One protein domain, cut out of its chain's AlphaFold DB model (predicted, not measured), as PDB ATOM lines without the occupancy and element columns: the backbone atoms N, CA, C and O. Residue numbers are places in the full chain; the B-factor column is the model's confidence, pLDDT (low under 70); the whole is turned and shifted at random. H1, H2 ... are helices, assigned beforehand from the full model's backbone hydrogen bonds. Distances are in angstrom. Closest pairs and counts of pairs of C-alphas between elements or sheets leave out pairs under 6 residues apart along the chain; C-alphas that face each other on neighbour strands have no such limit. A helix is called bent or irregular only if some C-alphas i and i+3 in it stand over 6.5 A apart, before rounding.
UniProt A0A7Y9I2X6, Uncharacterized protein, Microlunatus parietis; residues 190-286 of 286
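AT A GLANCE: This is residues 190 to 286 of the 286 residues of an uncharacterized protein of Microlunatus parietis (UniProt A0A7Y9I2X6). One long helix, H2, runs along the longest axis, and a helical hairpin, H5 and H6, packs beside its first half, with H5 crossing H2 at a steep angle. H1 meets the beginning of H2 and also reaches H6, while after the far end of H2 the chain folds back to the short helices H3 and H4. The printed part has 97 residues with six named helices, H1 to H6 in that order, and no named strand; its class is all helix. It is compact, with a radius of gyration of the C-alphas of 13.5 A, yet elongated in outline, spanning 46 by 30 by 24 A.

HOW THE PARTS SIT: H1, residues 195 to 202, touches H2, residues 215 to 234, at a steep tilt of 46 degrees, opposite ways; Ile 198 and Trp 216 have the closest C-alphas, 5.8 A apart, and H2 takes part with residues 215 to 216 alone. H2 is the hub, touching three helices. With residues 221 to 225 alone it touches H3, residues 242 to 245, closest at the C-alphas of Gly 225 and Tyr 242, 6.3 A. H4, residues 248 to 251, is close to H3 but not clearly touching, the C-alphas of Leu 243 and Phe 249 being closest at 5.9 A. H5, residues 257 to 268, touches residues 218 to 223 of H2 alone, at a steep tilt of 56 degrees, the same way; the C-alphas of Val 219 and Val 260 are closest, at 6.4 A. H6, residues 274 to 284, forms a helical hairpin with H5, touching it at a shallow tilt of 16 degrees, opposite ways, with the C-alphas of Ala 263 and Ala 277 closest at 5.0 A. H1 and H6 only just touch, with 3 pairs of C-alphas within 8 A, the closest being Leu 201 and Cys 278 at 6.5 A. The packing is mostly crossed: one of four touching pairs with a tilt is shallow. Every O i to N i+4 pair is within hydrogen-bond range in H1, H2 and H6, against 6 of 8 in H5; H3 and H4 are too short for such a pair.

IN THESE COORDINATES: H1 begins at C-alpha 195, (-15.802, 60.848, 25.699). H2 measures 29.0 A from C-alpha 215, (-24.901, 54.247, 18.832), to C-alpha 234. H5 measures 16.0 A and is irregular, but only just: C-alphas 263 and 266 are 6.6 A apart. H6 measures 15.5 A and ends at C-alpha 284, (-23.208, 43.669, 14.100).

THE WHOLE: The C-alphas of Ser 208 and Gly 236 are the two farthest apart, 46.3 A. The printed part has no cut. The link from H1 to H2, residues 203 to 214, is long. The mean pLDDT of the printed part is 91.9; residues 209 to 213 and residue 286 are under 70.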
ATOM      1  N   SER A 190     -22.928  60.010  33.542       98.00
ATOM      2  CA  SER A 190     -22.031  59.224  32.691       98.00
ATOM      3  C   SER A 190     -21.796  59.869  31.322       98.00
ATOM      4  O   SER A 190     -20.795  59.556  30.676       98.00
ATOM      5  N   HIS A 191     -22.617  60.837  30.884       96.94
ATOM      6  CA  HIS A 191     -22.275  61.657  29.716       96.94
ATOM      7  C   HIS A 191     -20.919  62.368  29.871       96.94
ATOM      8  O   HIS A 191     -20.236  62.571  28.865       96.94
ATOM      9  N   LEU A 192     -20.500  62.705  31.098       95.62
ATOM     10  CA  LEU A 192     -19.202  63.333  31.376       95.62
ATOM     11  C   LEU A 192     -18.028  62.353  31.240       95.62
ATOM     12  O   LEU A 192     -16.913  62.777  30.954       95.62
ATOM     13  N   LEU A 193     -18.295  61.053  31.376       96.81
ATOM     14  CA  LEU A 193     -17.316  59.976  31.224       96.81
ATOM     15  C   LEU A 193     -17.292  59.400  29.802       96.81
ATOM     16  O   LEU A 193     -16.369  58.691  29.427       96.81
ATOM     17  N   ALA A 194     -18.309  59.678  28.982       95.75
ATOM     18  CA  ALA A 194     -18.533  58.988  27.713       95.75
ATOM     19  C   ALA A 194     -17.571  59.389  26.577       95.75
ATOM     20  O   ALA A 194     -17.654  58.834  25.477       95.75
ATOM     21  N   TRP A 195     -16.662  60.350  26.779       94.44
ATOM     22  CA  TRP A 195     -15.802  60.848  25.699       94.44
ATOM     23  C   TRP A 195     -14.914  59.769  25.048       94.44
ATOM     24  O   TRP A 195     -14.878  59.716  23.809       94.44
ATOM     25  N   PRO A 196     -14.265  58.853  25.800       95.94
ATOM     26  CA  PRO A 196     -13.535  57.731  25.213       95.94
ATOM     27  C   PRO A 196     -14.421  56.831  24.341       95.94
ATOM     28  O   PRO A 196     -13.988  56.407  23.267       95.94
ATOM     29  N   LEU A 197     -15.673  56.582  24.747       95.56
ATOM     30  CA  LEU A 197     -16.651  55.790  23.984       95.56
ATOM     31  C   LEU A 197     -17.032  56.480  22.679       95.56
ATOM     32  O   LEU A 197     -16.984  55.870  21.607       95.56
ATOM     33  N   ILE A 198     -17.358  57.767  22.767       92.94
ATOM     34  CA  ILE A 198     -17.711  58.594  21.615       92.94
ATOM     35  C   ILE A 198     -16.568  58.580  20.594       92.94
ATOM     36  O   ILE A 198     -16.807  58.319  19.414       92.94
ATOM     37  N   CYS A 199     -15.329  58.814  21.032       92.62
ATOM     38  CA  CYS A 199     -14.153  58.780  20.163       92.62
ATOM     39  C   CYS A 199     -13.921  57.391  19.557       92.62
ATOM     40  O   CYS A 199     -13.694  57.272  18.351       92.62
ATOM     41  N   ALA A 200     -14.001  56.334  20.371       93.12
ATOM     42  CA  ALA A 200     -13.748  54.967  19.927       93.12
ATOM     43  C   ALA A 200     -14.718  54.523  18.825       93.12
ATOM     44  O   ALA A 200     -14.280  53.908  17.849       93.12
ATOM     45  N   LEU A 201     -16.004  54.859  18.950       91.62
ATOM     46  CA  LEU A 201     -17.007  54.521  17.944       91.62
ATOM     47  C   LEU A 201     -16.914  55.436  16.719       91.62
ATOM     48  O   LEU A 201     -16.884  54.934  15.597       91.62
ATOM     49  N   ARG A 202     -16.788  56.758  16.902       87.44
ATOM     50  CA  ARG A 202     -16.672  57.709  15.777       87.44
ATOM     51  C   ARG A 202     -15.489  57.403  14.864       87.44
ATOM     52  O   ARG A 202     -15.644  57.478  13.653       87.44
ATOM     53  N   ASN A 203     -14.345  57.010  15.422       86.25
ATOM     54  CA  ASN A 203     -13.147  56.692  14.635       86.25
ATOM     55  C   ASN A 203     -13.269  55.394  13.818       86.25
ATOM     56  O   ASN A 203     -12.457  55.159  12.928       86.25
ATOM     57  N   ARG A 204     -14.253  54.543  14.127       87.81
ATOM     58  CA  ARG A 204     -14.481  53.258  13.451       87.81
ATOM     59  C   ARG A 204     -15.707  53.264  12.532       87.81
ATOM     60  O   ARG A 204     -15.843  52.376  11.693       87.81
ATOM     61  N   ILE A 205     -16.613  54.227  12.694       84.88
ATOM     62  CA  ILE A 205     -17.780  54.383  11.825       84.88
ATOM     63  C   ILE A 205     -17.327  55.013  10.508       84.88
ATOM     64  O   ILE A 205     -16.780  56.112  10.487       84.88
ATOM     65  N   ASP A 206     -17.599  54.328   9.398       77.81
ATOM     66  CA  ASP A 206     -17.451  54.908   8.065       77.81
ATOM     67  C   ASP A 206     -18.397  56.125   7.930       77.81
ATOM     68  O   ASP A 206     -19.613  55.957   8.085       77.81
ATOM     69  N   PRO A 207     -17.880  57.333   7.622       73.31
ATOM     70  CA  PRO A 207     -18.687  58.548   7.474       73.31
ATOM     71  C   PRO A 207     -19.818  58.445   6.441       73.31
ATOM     72  O   PRO A 207     -20.771  59.223   6.493       73.31
ATOM     73  N   SER A 208     -19.733  57.505   5.494       71.88
ATOM     74  CA  SER A 208     -20.780  57.256   4.500       71.88
ATOM     75  C   SER A 208     -22.015  56.547   5.076       71.88
ATOM     76  O   SER A 208     -23.090  56.579   4.468       71.88
ATOM     77  N   ARG A 209     -21.905  55.944   6.267       69.44
ATOM     78  CA  ARG A 209     -22.983  55.188   6.911       69.44
ATOM     79  C   ARG A 209     -23.860  56.101   7.765       69.44
ATOM     80  O   ARG A 209     -23.486  56.546   8.849       69.44
ATOM     81  N   LYS A 210     -25.070  56.372   7.272       61.22
ATOM     82  CA  LYS A 210     -26.102  57.127   8.001       61.22
ATOM     83  C   LYS A 210     -26.701  56.268   9.124       61.22
ATOM     84  O   LYS A 210     -26.897  55.076   8.935       61.22
ATOM     85  N   GLY A 211     -27.053  56.886  10.256       62.47
ATOM     86  CA  GLY A 211     -27.845  56.237  11.318       62.47
ATOM     87  C   GLY A 211     -27.072  55.718  12.539       62.47
ATOM     88  O   GLY A 211     -27.682  55.133  13.424       62.47
ATOM     89  N   HIS A 212     -25.760  55.958  12.641       63.59
ATOM     90  CA  HIS A 212     -24.955  55.539  13.804       63.59
ATOM     91  C   HIS A 212     -24.733  56.641  14.856       63.59
ATOM     92  O   HIS A 212     -23.991  56.431  15.814       63.59
ATOM     93  N   GLY A 213     -25.354  57.816  14.685       64.50
ATOM     94  CA  GLY A 213     -25.164  58.975  15.568       64.50
ATOM     95  C   GLY A 213     -25.522  58.701  17.031       64.50
ATOM     96  O   GLY A 213     -24.846  59.218  17.917       64.50
ATOM     97  N   ASP A 214     -26.497  57.819  17.260       77.44
ATOM     98  CA  ASP A 214     -26.997  57.468  18.594       77.44
ATOM     99  C   ASP A 214     -26.313  56.230  19.184       77.44
ATOM    100  O   ASP A 214     -26.552  55.886  20.336       77.44
ATOM    101  N   LEU A 215     -25.445  55.546  18.427       90.19
ATOM    102  CA  LEU A 215     -24.901  54.247  18.832       90.19
ATOM    103  C   LEU A 215     -24.144  54.326  20.164       90.19
ATOM    104  O   LEU A 215     -24.306  53.465  21.025       90.19
ATOM    105  N   TRP A 216     -23.352  55.384  20.353       93.81
ATOM    106  CA  TRP A 216     -22.655  55.626  21.615       93.81
ATOM    107  C   TRP A 216     -23.631  55.885  22.771       93.81
ATOM    108  O   TRP A 216     -23.334  55.507  23.899       93.81
ATOM    109  N   HIS A 217     -24.793  56.494  22.507       94.62
ATOM    110  CA  HIS A 217     -25.793  56.806  23.529       94.62
ATOM    111  C   HIS A 217     -26.532  55.551  23.984       94.62
ATOM    112  O   HIS A 217     -26.749  55.370  25.177       94.62
ATOM    113  N   VAL A 218     -26.829  54.629  23.063       95.44
ATOM    114  CA  VAL A 218     -27.402  53.317  23.414       95.44
ATOM    115  C   VAL A 218     -26.427  52.501  24.262       95.44
ATOM    116  O   VAL A 218     -26.829  51.870  25.236       95.44
ATOM    117  N   VAL A 219     -25.135  52.537  23.923       97.12
ATOM    118  CA  VAL A 219     -24.094  51.885  24.726       97.12
ATOM    119  C   VAL A 219     -23.964  52.545  26.102       97.12
ATOM    120  O   VAL A 219     -23.877  51.825  27.090       97.12
ATOM    121  N   LEU A 220     -24.010  53.880  26.194       97.62
ATOM    122  CA  LEU A 220     -24.016  54.605  27.472       97.62
ATOM    123  C   LEU A 220     -25.155  54.128  28.384       97.62
ATOM    124  O   LEU A 220     -24.907  53.809  29.547       97.62
ATOM    125  N   PHE A 221     -26.371  54.021  27.838       97.69
ATOM    126  CA  PHE A 221     -27.521  53.492  28.567       97.69
ATOM    127  C   PHE A 221     -27.281  52.054  29.047       97.69
ATOM    128  O   PHE A 221     -27.502  51.766  30.220       97.69
ATOM    129  N   LEU A 222     -26.811  51.156  28.169       97.81
ATOM    130  CA  LEU A 222     -26.560  49.756  28.533       97.81
ATOM    131  C   LEU A 222     -25.516  49.651  29.654       97.81
ATOM    132  O   LEU A 222     -25.743  48.965  30.645       97.81
ATOM    133  N   LEU A 223     -24.371  50.315  29.486       98.31
ATOM    134  CA  LEU A 223     -23.261  50.249  30.433       98.31
ATOM    135  C   LEU A 223     -23.661  50.806  31.800       98.31
ATOM    136  O   LEU A 223     -23.392  50.171  32.817       98.31
ATOM    137  N   THR A 224     -24.346  51.949  31.831       98.38
ATOM    138  CA  THR A 224     -24.829  52.533  33.089       98.38
ATOM    139  C   THR A 224     -25.875  51.629  33.741       98.38
ATOM    140  O   THR A 224     -25.758  51.306  34.922       98.38
ATOM    141  N   GLY A 225     -26.872  51.181  32.976       98.06
ATOM    142  CA  GLY A 225     -27.970  50.375  33.495       98.06
ATOM    143  C   GLY A 225     -27.519  49.025  34.043       98.06
ATOM    144  O   GLY A 225     -27.954  48.616  35.117       98.06
ATOM    145  N   GLU A 226     -26.582  48.357  33.369       98.00
ATOM    146  CA  GLU A 226     -26.027  47.087  33.841       98.00
ATOM    147  C   GLU A 226     -25.127  47.272  35.073       98.00
ATOM    148  O   GLU A 226     -25.189  46.459  35.999       98.00
ATOM    149  N   THR A 227     -24.363  48.366  35.150       98.00
ATOM    150  CA  THR A 227     -23.611  48.741  36.360       98.00
ATOM    151  C   THR A 227     -24.547  48.953  37.553       98.00
ATOM    152  O   THR A 227     -24.334  48.375  38.621       98.00
ATOM    153  N   VAL A 228     -25.640  49.701  37.369       98.00
ATOM    154  CA  VAL A 228     -26.653  49.922  38.415       98.00
ATOM    155  C   VAL A 228     -27.341  48.617  38.804       98.00
ATOM    156  O   VAL A 228     -27.474  48.323  39.990       98.00
ATOM    157  N   ARG A 229     -27.723  47.789  37.828       97.94
ATOM    158  CA  ARG A 229     -28.351  46.487  38.077       97.94
ATOM    159  C   ARG A 229     -27.464  45.575  38.923       97.94
ATOM    160  O   ARG A 229     -27.955  44.954  39.862       97.94
ATOM    161  N   ARG A 230     -26.166  45.489  38.614       96.69
ATOM    162  CA  ARG A 230     -25.197  44.681  39.378       96.69
ATOM    163  C   ARG A 230     -25.009  45.213  40.798       96.69
ATOM    164  O   ARG A 230     -24.993  44.417  41.735       96.69
ATOM    165  N   ALA A 231     -24.924  46.534  40.959       96.62
ATOM    166  CA  ALA A 231     -24.829  47.169  42.272       96.62
ATOM    167  C   ALA A 231     -26.085  46.913  43.125       96.62
ATOM    168  O   ALA A 231     -25.977  46.607  44.306       96.62
ATOM    169  N   LEU A 232     -27.275  46.958  42.525       97.19
ATOM    170  CA  LEU A 232     -28.534  46.658  43.212       97.19
ATOM    171  C   LEU A 232     -28.679  45.173  43.562       97.19
ATOM    172  O   LEU A 232     -29.117  44.833  44.664       97.19
ATOM    173  N   ALA A 233     -28.236  44.280  42.680       96.94
ATOM    174  CA  ALA A 233     -28.247  42.846  42.946       96.94
ATOM    175  C   ALA A 233     -27.380  42.470  44.163       96.94
ATOM    176  O   ALA A 233     -27.739  41.548  44.898       96.94
ATOM    177  N   SER A 234     -26.281  43.193  44.424       94.38
ATOM    178  CA  SER A 234     -25.404  42.938  45.582       94.38
ATOM    179  C   SER A 234     -26.096  43.187  46.930       94.38
ATOM    180  O   SER A 234     -25.735  42.567  47.930       94.38
ATOM    181  N   ILE A 235     -27.136  44.027  46.941       94.44
ATOM    182  CA  ILE A 235     -27.974  44.317  48.110       94.44
ATOM    183  C   ILE A 235     -29.351  43.635  48.042       94.44
ATOM    184  O   ILE A 235     -30.255  43.975  48.804       94.44
ATOM    185  N   GLY A 236     -29.524  42.660  47.143       95.88
ATOM    186  CA  GLY A 236     -30.745  41.859  47.032       95.88
ATOM    187  C   GLY A 236     -31.920  42.563  46.351       95.88
ATOM    188  O   GLY A 236     -33.061  42.133  46.520       95.88
ATOM    189  N   VAL A 237     -31.667  43.629  45.588       96.75
ATOM    190  CA  VAL A 237     -32.687  44.320  44.792       96.75
ATOM    191  C   VAL A 237     -32.668  43.780  43.364       96.75
ATOM    192  O   VAL A 237     -31.669  43.899  42.658       96.75
ATOM    193  N   ASP A 238     -33.795  43.211  42.931       96.56
ATOM    194  CA  ASP A 238     -34.021  42.876  41.525       96.56
ATOM    195  C   ASP A 238     -34.429  44.141  40.761       96.56
ATOM    196  O   ASP A 238     -35.448  44.767  41.066       96.56
ATOM    197  N   HIS A 239     -33.599  44.546  39.804       97.19
ATOM    198  CA  HIS A 239     -33.773  45.770  39.029       97.19
ATOM    199  C   HIS A 239     -33.749  45.455  37.540       97.19
ATOM    200  O   HIS A 239     -32.881  44.730  37.055       97.19
ATOM    201  N   GLN A 240     -34.685  46.039  36.800       97.19
ATOM    202  CA  GLN A 240     -34.684  45.988  35.346       97.19
ATOM    203  C   GLN A 240     -34.084  47.298  34.817       97.19
ATOM    204  O   GLN A 240     -34.649  48.351  35.125       97.19
ATOM    205  N   PRO A 241     -32.992  47.259  34.024       97.62
ATOM    206  CA  PRO A 241     -32.378  48.475  33.504       97.62
ATOM    207  C   PRO A 241     -33.351  49.331  32.685       97.62
ATOM    208  O   PRO A 241     -34.348  48.850  32.131       97.62
ATOM    209  N   TYR A 242     -33.063  50.628  32.609       97.25
ATOM    210  CA  TYR A 242     -33.955  51.648  32.068       97.25
ATOM    211  C   TYR A 242     -34.338  51.388  30.606       97.25
ATOM    212  O   TYR A 242     -35.487  51.630  30.217       97.25
ATOM    213  N   LEU A 243     -33.411  50.863  29.793       95.19
ATOM    214  CA  LEU A 243     -33.658  50.528  28.385       95.19
ATOM    215  C   LEU A 243     -34.816  49.540  28.218       95.19
ATOM    216  O   LEU A 243     -35.676  49.730  27.352       95.19
ATOM    217  N   GLU A 244     -34.851  48.507  29.052       95.44
ATOM    218  CA  GLU A 244     -35.871  47.471  29.058       95.44
ATOM    219  C   GLU A 244     -37.131  47.941  29.787       95.44
ATOM    220  O   GLU A 244     -38.229  47.823  29.245       95.44
ATOM    221  N   ALA A 245     -36.988  48.529  30.978       95.94
ATOM    222  CA  ALA A 245     -38.113  48.938  31.821       95.94
ATOM    223  C   ALA A 245     -38.997  50.025  31.179       95.94
ATOM    224  O   ALA A 245     -40.185  50.131  31.487       95.94
ATOM    225  N   THR A 246     -38.429  50.842  30.284       93.94
ATOM    226  CA  THR A 246     -39.155  51.893  29.545       93.94
ATOM    227  C   THR A 246     -39.435  51.534  28.085       93.94
ATOM    228  O   THR A 246     -39.956  52.360  27.325       93.94
ATOM    229  N   GLY A 247     -39.080  50.312  27.671       94.00
ATOM    230  CA  GLY A 247     -39.259  49.829  26.305       94.00
ATOM    231  C   GLY A 247     -38.500  50.647  25.257       94.00
ATOM    232  O   GLY A 247     -38.919  50.673  24.101       94.00
ATOM    233  N   LEU A 248     -37.414  51.344  25.622       91.94
ATOM    234  CA  LEU A 248     -36.604  52.129  24.679       91.94
ATOM    235  C   LEU A 248     -36.034  51.253  23.567       91.94
ATOM    236  O   LEU A 248     -36.069  51.647  22.399       91.94
ATOM    237  N   PHE A 249     -35.599  50.040  23.907       92.25
ATOM    238  CA  PHE A 249     -35.213  49.077  22.888       92.25
ATOM    239  C   PHE A 249     -36.361  48.719  21.951       92.25
ATOM    240  O   PHE A 249     -36.095  48.471  20.794       92.25
ATOM    241  N   ASP A 250     -37.621  48.715  22.368       92.12
ATOM    242  CA  ASP A 250     -38.719  48.348  21.464       92.12
ATOM    243  C   ASP A 250     -39.194  49.527  20.617       92.12
ATOM    244  O   ASP A 250     -39.445  49.383  19.420       92.12
ATOM    245  N   ARG A 251     -39.300  50.710  21.230       90.75
ATOM    246  CA  ARG A 251     -39.919  51.885  20.606       90.75
ATOM    247  C   ARG A 251     -38.948  52.776  19.837       90.75
ATOM    248  O   ARG A 251     -39.374  53.433  18.894       90.75
ATOM    249  N   ALA A 252     -37.684  52.840  20.256       87.69
ATOM    250  CA  ALA A 252     -36.692  53.759  19.694       87.69
ATOM    251  C   ALA A 252     -35.534  53.021  19.013       87.69
ATOM    252  O   ALA A 252     -35.095  53.436  17.943       87.69
ATOM    253  N   TRP A 253     -35.062  51.916  19.602       91.12
ATOM    254  CA  TRP A 253     -33.812  51.261  19.194       91.12
ATOM    255  C   TRP A 253     -33.893  49.730  19.003       91.12
ATOM    256  O   TRP A 253     -32.984  49.016  19.446       91.12
ATOM    257  N   PRO A 254     -34.909  49.174  18.308       91.50
ATOM    258  CA  PRO A 254     -35.087  47.715  18.222       91.50
ATOM    259  C   PRO A 254     -33.944  47.010  17.506       91.50
ATOM    260  O   PRO A 254     -33.573  45.893  17.863       91.50
ATOM    261  N   HIS A 255     -33.320  47.692  16.553       90.50
ATOM    262  CA  HIS A 255     -32.182  47.177  15.796       90.50
ATOM    263  C   HIS A 255     -30.892  47.121  16.627       90.50
ATOM    264  O   HIS A 255     -29.974  46.394  16.262       90.50
ATOM    265  N   PHE A 256     -30.806  47.869  17.735       92.25
ATOM    266  CA  PHE A 256     -29.601  47.935  18.562       92.25
ATOM    267  C   PHE A 256     -29.615  46.983  19.751       92.25
ATOM    268  O   PHE A 256     -28.532  46.649  20.216       92.25
ATOM    269  N   ARG A 257     -30.785  46.492  20.194       93.50
ATOM    270  CA  ARG A 257     -30.904  45.600  21.363       93.50
ATOM    271  C   ARG A 257     -29.871  44.480  21.335       93.50
ATOM    272  O   ARG A 257     -28.970  44.434  22.160       93.50
ATOM    273  N   ARG A 258     -29.974  43.593  20.346       94.75
ATOM    274  CA  ARG A 258     -29.090  42.431  20.255       94.75
ATOM    275  C   ARG A 258     -27.621  42.828  20.006       94.75
ATOM    276  O   ARG A 258     -26.786  42.380  20.786       94.75
ATOM    277  N   PRO A 259     -27.282  43.670  19.004       94.06
ATOM    278  CA  PRO A 259     -25.893  44.065  18.761       94.06
ATOM    279  C   PRO A 259     -25.197  44.722  19.955       94.06
ATOM    280  O   PRO A 259     -24.043  44.407  20.232       94.06
ATOM    281  N   VAL A 260     -25.881  45.630  20.659       94.94
ATOM    282  CA  VAL A 260     -25.310  46.357  21.800       94.94
ATOM    283  C   VAL A 260     -25.131  45.422  22.990       94.94
ATOM    284  O   VAL A 260     -24.028  45.366  23.529       94.94
ATOM    285  N   THR A 261     -26.147  44.632  23.352       94.62
ATOM    286  CA  THR A 261     -26.033  43.674  24.459       94.62
ATOM    287  C   THR A 261     -24.932  42.642  24.198       94.62
ATOM    288  O   THR A 261     -24.020  42.511  25.008       94.62
ATOM    289  N   GLU A 262     -24.941  41.957  23.047       94.00
ATOM    290  CA  GLU A 262     -23.954  40.905  22.747       94.00
ATOM    291  C   GLU A 262     -22.511  41.436  22.709       94.00
ATOM    292  O   GLU A 262     -21.588  40.753  23.159       94.00
ATOM    293  N   ALA A 263     -22.297  42.649  22.188       95.12
ATOM    294  CA  ALA A 263     -20.962  43.233  22.093       95.12
ATOM    295  C   ALA A 263     -20.395  43.656  23.457       95.12
ATOM    296  O   ALA A 263     -19.200  43.486  23.698       95.12
ATOM    297  N   TRP A 264     -21.237  44.192  24.345       96.75
ATOM    298  CA  TRP A 264     -20.782  44.837  25.580       96.75
ATOM    299  C   TRP A 264     -20.913  43.977  26.839       96.75
ATOM    300  O   TRP A 264     -20.169  44.221  27.787       96.75
ATOM    301  N   THR A 265     -21.748  42.927  26.861       93.62
ATOM    302  CA  THR A 265     -21.792  41.985  27.999       93.62
ATOM    303  C   THR A 265     -20.416  41.377  28.271       93.62
ATOM    304  O   THR A 265     -19.954  41.380  29.407       93.62
ATOM    305  N   GLY A 266     -19.699  40.954  27.225       93.06
ATOM    306  CA  GLY A 266     -18.362  40.388  27.399       93.06
ATOM    307  C   GLY A 266     -17.353  41.378  27.992       93.06
ATOM    308  O   GLY A 266     -16.489  40.965  28.762       93.06
ATOM    309  N   TYR A 267     -17.472  42.672  27.669       97.06
ATOM    310  CA  TYR A 267     -16.619  43.725  28.229       97.06
ATOM    311  C   TYR A 267     -16.912  43.947  29.715       97.06
ATOM    312  O   TYR A 267     -15.995  44.036  30.533       97.06
ATOM    313  N   LEU A 268     -18.196  43.975  30.075       95.75
ATOM    314  CA  LEU A 268     -18.632  44.085  31.464       95.75
ATOM    315  C   LEU A 268     -18.202  42.875  32.303       95.75
ATOM    316  O   LEU A 268     -17.919  43.030  33.487       95.75
ATOM    317  N   ASP A 269     -18.107  41.692  31.696       93.94
ATOM    318  CA  ASP A 269     -17.645  40.458  32.347       93.94
ATOM    319  C   ASP A 269     -16.115  40.279  32.298       93.94
ATOM    320  O   ASP A 269     -15.582  39.309  32.838       93.94
ATOM    321  N   GLY A 270     -15.388  41.188  31.637       94.88
ATOM    322  CA  GLY A 270     -13.929  41.122  31.486       94.88
ATOM    323  C   GLY A 270     -13.428  40.030  30.531       94.88
ATOM    324  O   GLY A 270     -12.245  39.697  30.546       94.88
ATOM    325  N   THR A 271     -14.307  39.463  29.704       95.94
ATOM    326  CA  THR A 271     -13.972  38.405  28.731       95.94
ATOM    327  C   THR A 271     -13.524  38.943  27.375       95.94
ATOM    328  O   THR A 271     -12.863  38.223  26.628       95.94
ATOM    329  N   VAL A 272     -13.856  40.197  27.060       96.50
ATOM    330  CA  VAL A 272     -13.321  40.936  25.907       96.50
ATOM    331  C   VAL A 272     -12.858  42.314  26.346       96.50
ATOM    332  O   VAL A 272     -13.360  42.866  27.327       96.50
ATOM    333  N   ASP A 273     -11.911  42.888  25.613       96.81
ATOM    334  CA  ASP A 273     -11.484  44.257  25.867       96.81
ATOM    335  C   ASP A 273     -12.396  45.296  25.187       96.81
ATOM    336  O   ASP A 273     -13.286  44.991  24.389       96.81
ATOM    337  N   TRP A 274     -12.166  46.563  25.530       96.25
ATOM    338  CA  TRP A 274     -12.904  47.709  25.003       96.25
ATOM    339  C   TRP A 274     -12.859  47.826  23.472       96.25
ATOM    340  O   TRP A 274     -13.850  48.199  22.843       96.25
ATOM    341  N   SER A 275     -11.694  47.564  22.867       96.06
ATOM    342  CA  SER A 275     -11.520  47.680  21.417       96.06
ATOM    343  C   SER A 275     -12.323  46.602  20.709       96.06
ATOM    344  O   SER A 275     -13.057  46.905  19.771       96.06
ATOM    345  N   GLU A 276     -12.226  45.369  21.199       96.75
ATOM    346  CA  GLU A 276     -12.957  44.237  20.652       96.75
ATOM    347  C   GLU A 276     -14.475  44.422  20.785       96.75
ATOM    348  O   GLU A 276     -15.202  44.156  19.827       96.75
ATOM    349  N   ALA A 277     -14.971  44.948  21.911       97.12
ATOM    350  CA  ALA A 277     -16.390  45.280  22.069       97.12
ATOM    351  C   ALA A 277     -16.864  46.315  21.029       97.12
ATOM    352  O   ALA A 277     -17.905  46.131  20.391       97.12
ATOM    353  N   CYS A 278     -16.072  47.367  20.784       95.06
ATOM    354  CA  CYS A 278     -16.368  48.353  19.740       95.06
ATOM    355  C   CYS A 278     -16.414  47.716  18.340       95.06
ATOM    356  O   CYS A 278     -17.332  47.990  17.563       95.06
ATOM    357  N   ASP A 279     -15.441  46.862  18.015       93.62
ATOM    358  CA  ASP A 279     -15.339  46.220  16.703       93.62
ATOM    359  C   ASP A 279     -16.494  45.231  16.470       93.62
ATOM    360  O   ASP A 279     -17.120  45.240  15.403       93.62
ATOM    361  N   ARG A 280     -16.844  44.432  17.489       94.75
ATOM    362  CA  ARG A 280     -17.997  43.515  17.466       94.75
ATOM    363  C   ARG A 280     -19.306  44.269  17.256       94.75
ATOM    364  O   ARG A 280     -20.101  43.866  16.405       94.75
ATOM    365  N   LEU A 281     -19.507  45.380  17.968       93.81
ATOM    366  CA  LEU A 281     -20.705  46.202  17.813       93.81
ATOM    367  C   LEU A 281     -20.861  46.686  16.369       93.81
ATOM    368  O   LEU A 281     -21.909  46.493  15.759       93.81
ATOM    369  N   LEU A 282     -19.810  47.277  15.799       90.69
ATOM    370  CA  LEU A 282     -19.849  47.855  14.452       90.69
ATOM    371  C   LEU A 282     -19.968  46.811  13.342       90.69
ATOM    372  O   LEU A 282     -20.543  47.087  12.283       90.69
ATOM    373  N   ALA A 283     -19.458  45.603  13.578       90.50
ATOM    374  CA  ALA A 283     -19.698  44.466  12.703       90.50
ATOM    375  C   ALA A 283     -21.165  43.999  12.740       90.50
ATOM    376  O   ALA A 283     -21.664  43.531  11.717       90.50
ATOM    377  N   ALA A 284     -21.844  44.145  13.881       90.69
ATOM    378  CA  ALA A 284     -23.208  43.669  14.100       90.69
ATOM    379  C   ALA A 284     -24.302  44.678  13.706       90.69
ATOM    380  O   ALA A 284     -25.369  44.260  13.265       90.69
ATOM    381  N   VAL A 285     -24.056  45.990  13.803       86.50
ATOM    382  CA  VAL A 285     -25.033  47.034  13.411       86.50
ATOM    383  C   VAL A 285     -24.997  47.366  11.916       86.50
ATOM    384  O   VAL A 285     -25.199  48.518  11.531       86.50
ATOM    385  N   ARG A 286     -24.655  46.381  11.072       68.12
ATOM    386  CA  ARG A 286     -24.385  46.631   9.657       68.12
ATOM    387  C   ARG A 286     -25.615  46.985   8.827       68.12
ATOM    388  O   ARG A 286     -26.640  46.295   8.976       68.12
TER     389      ARG A 286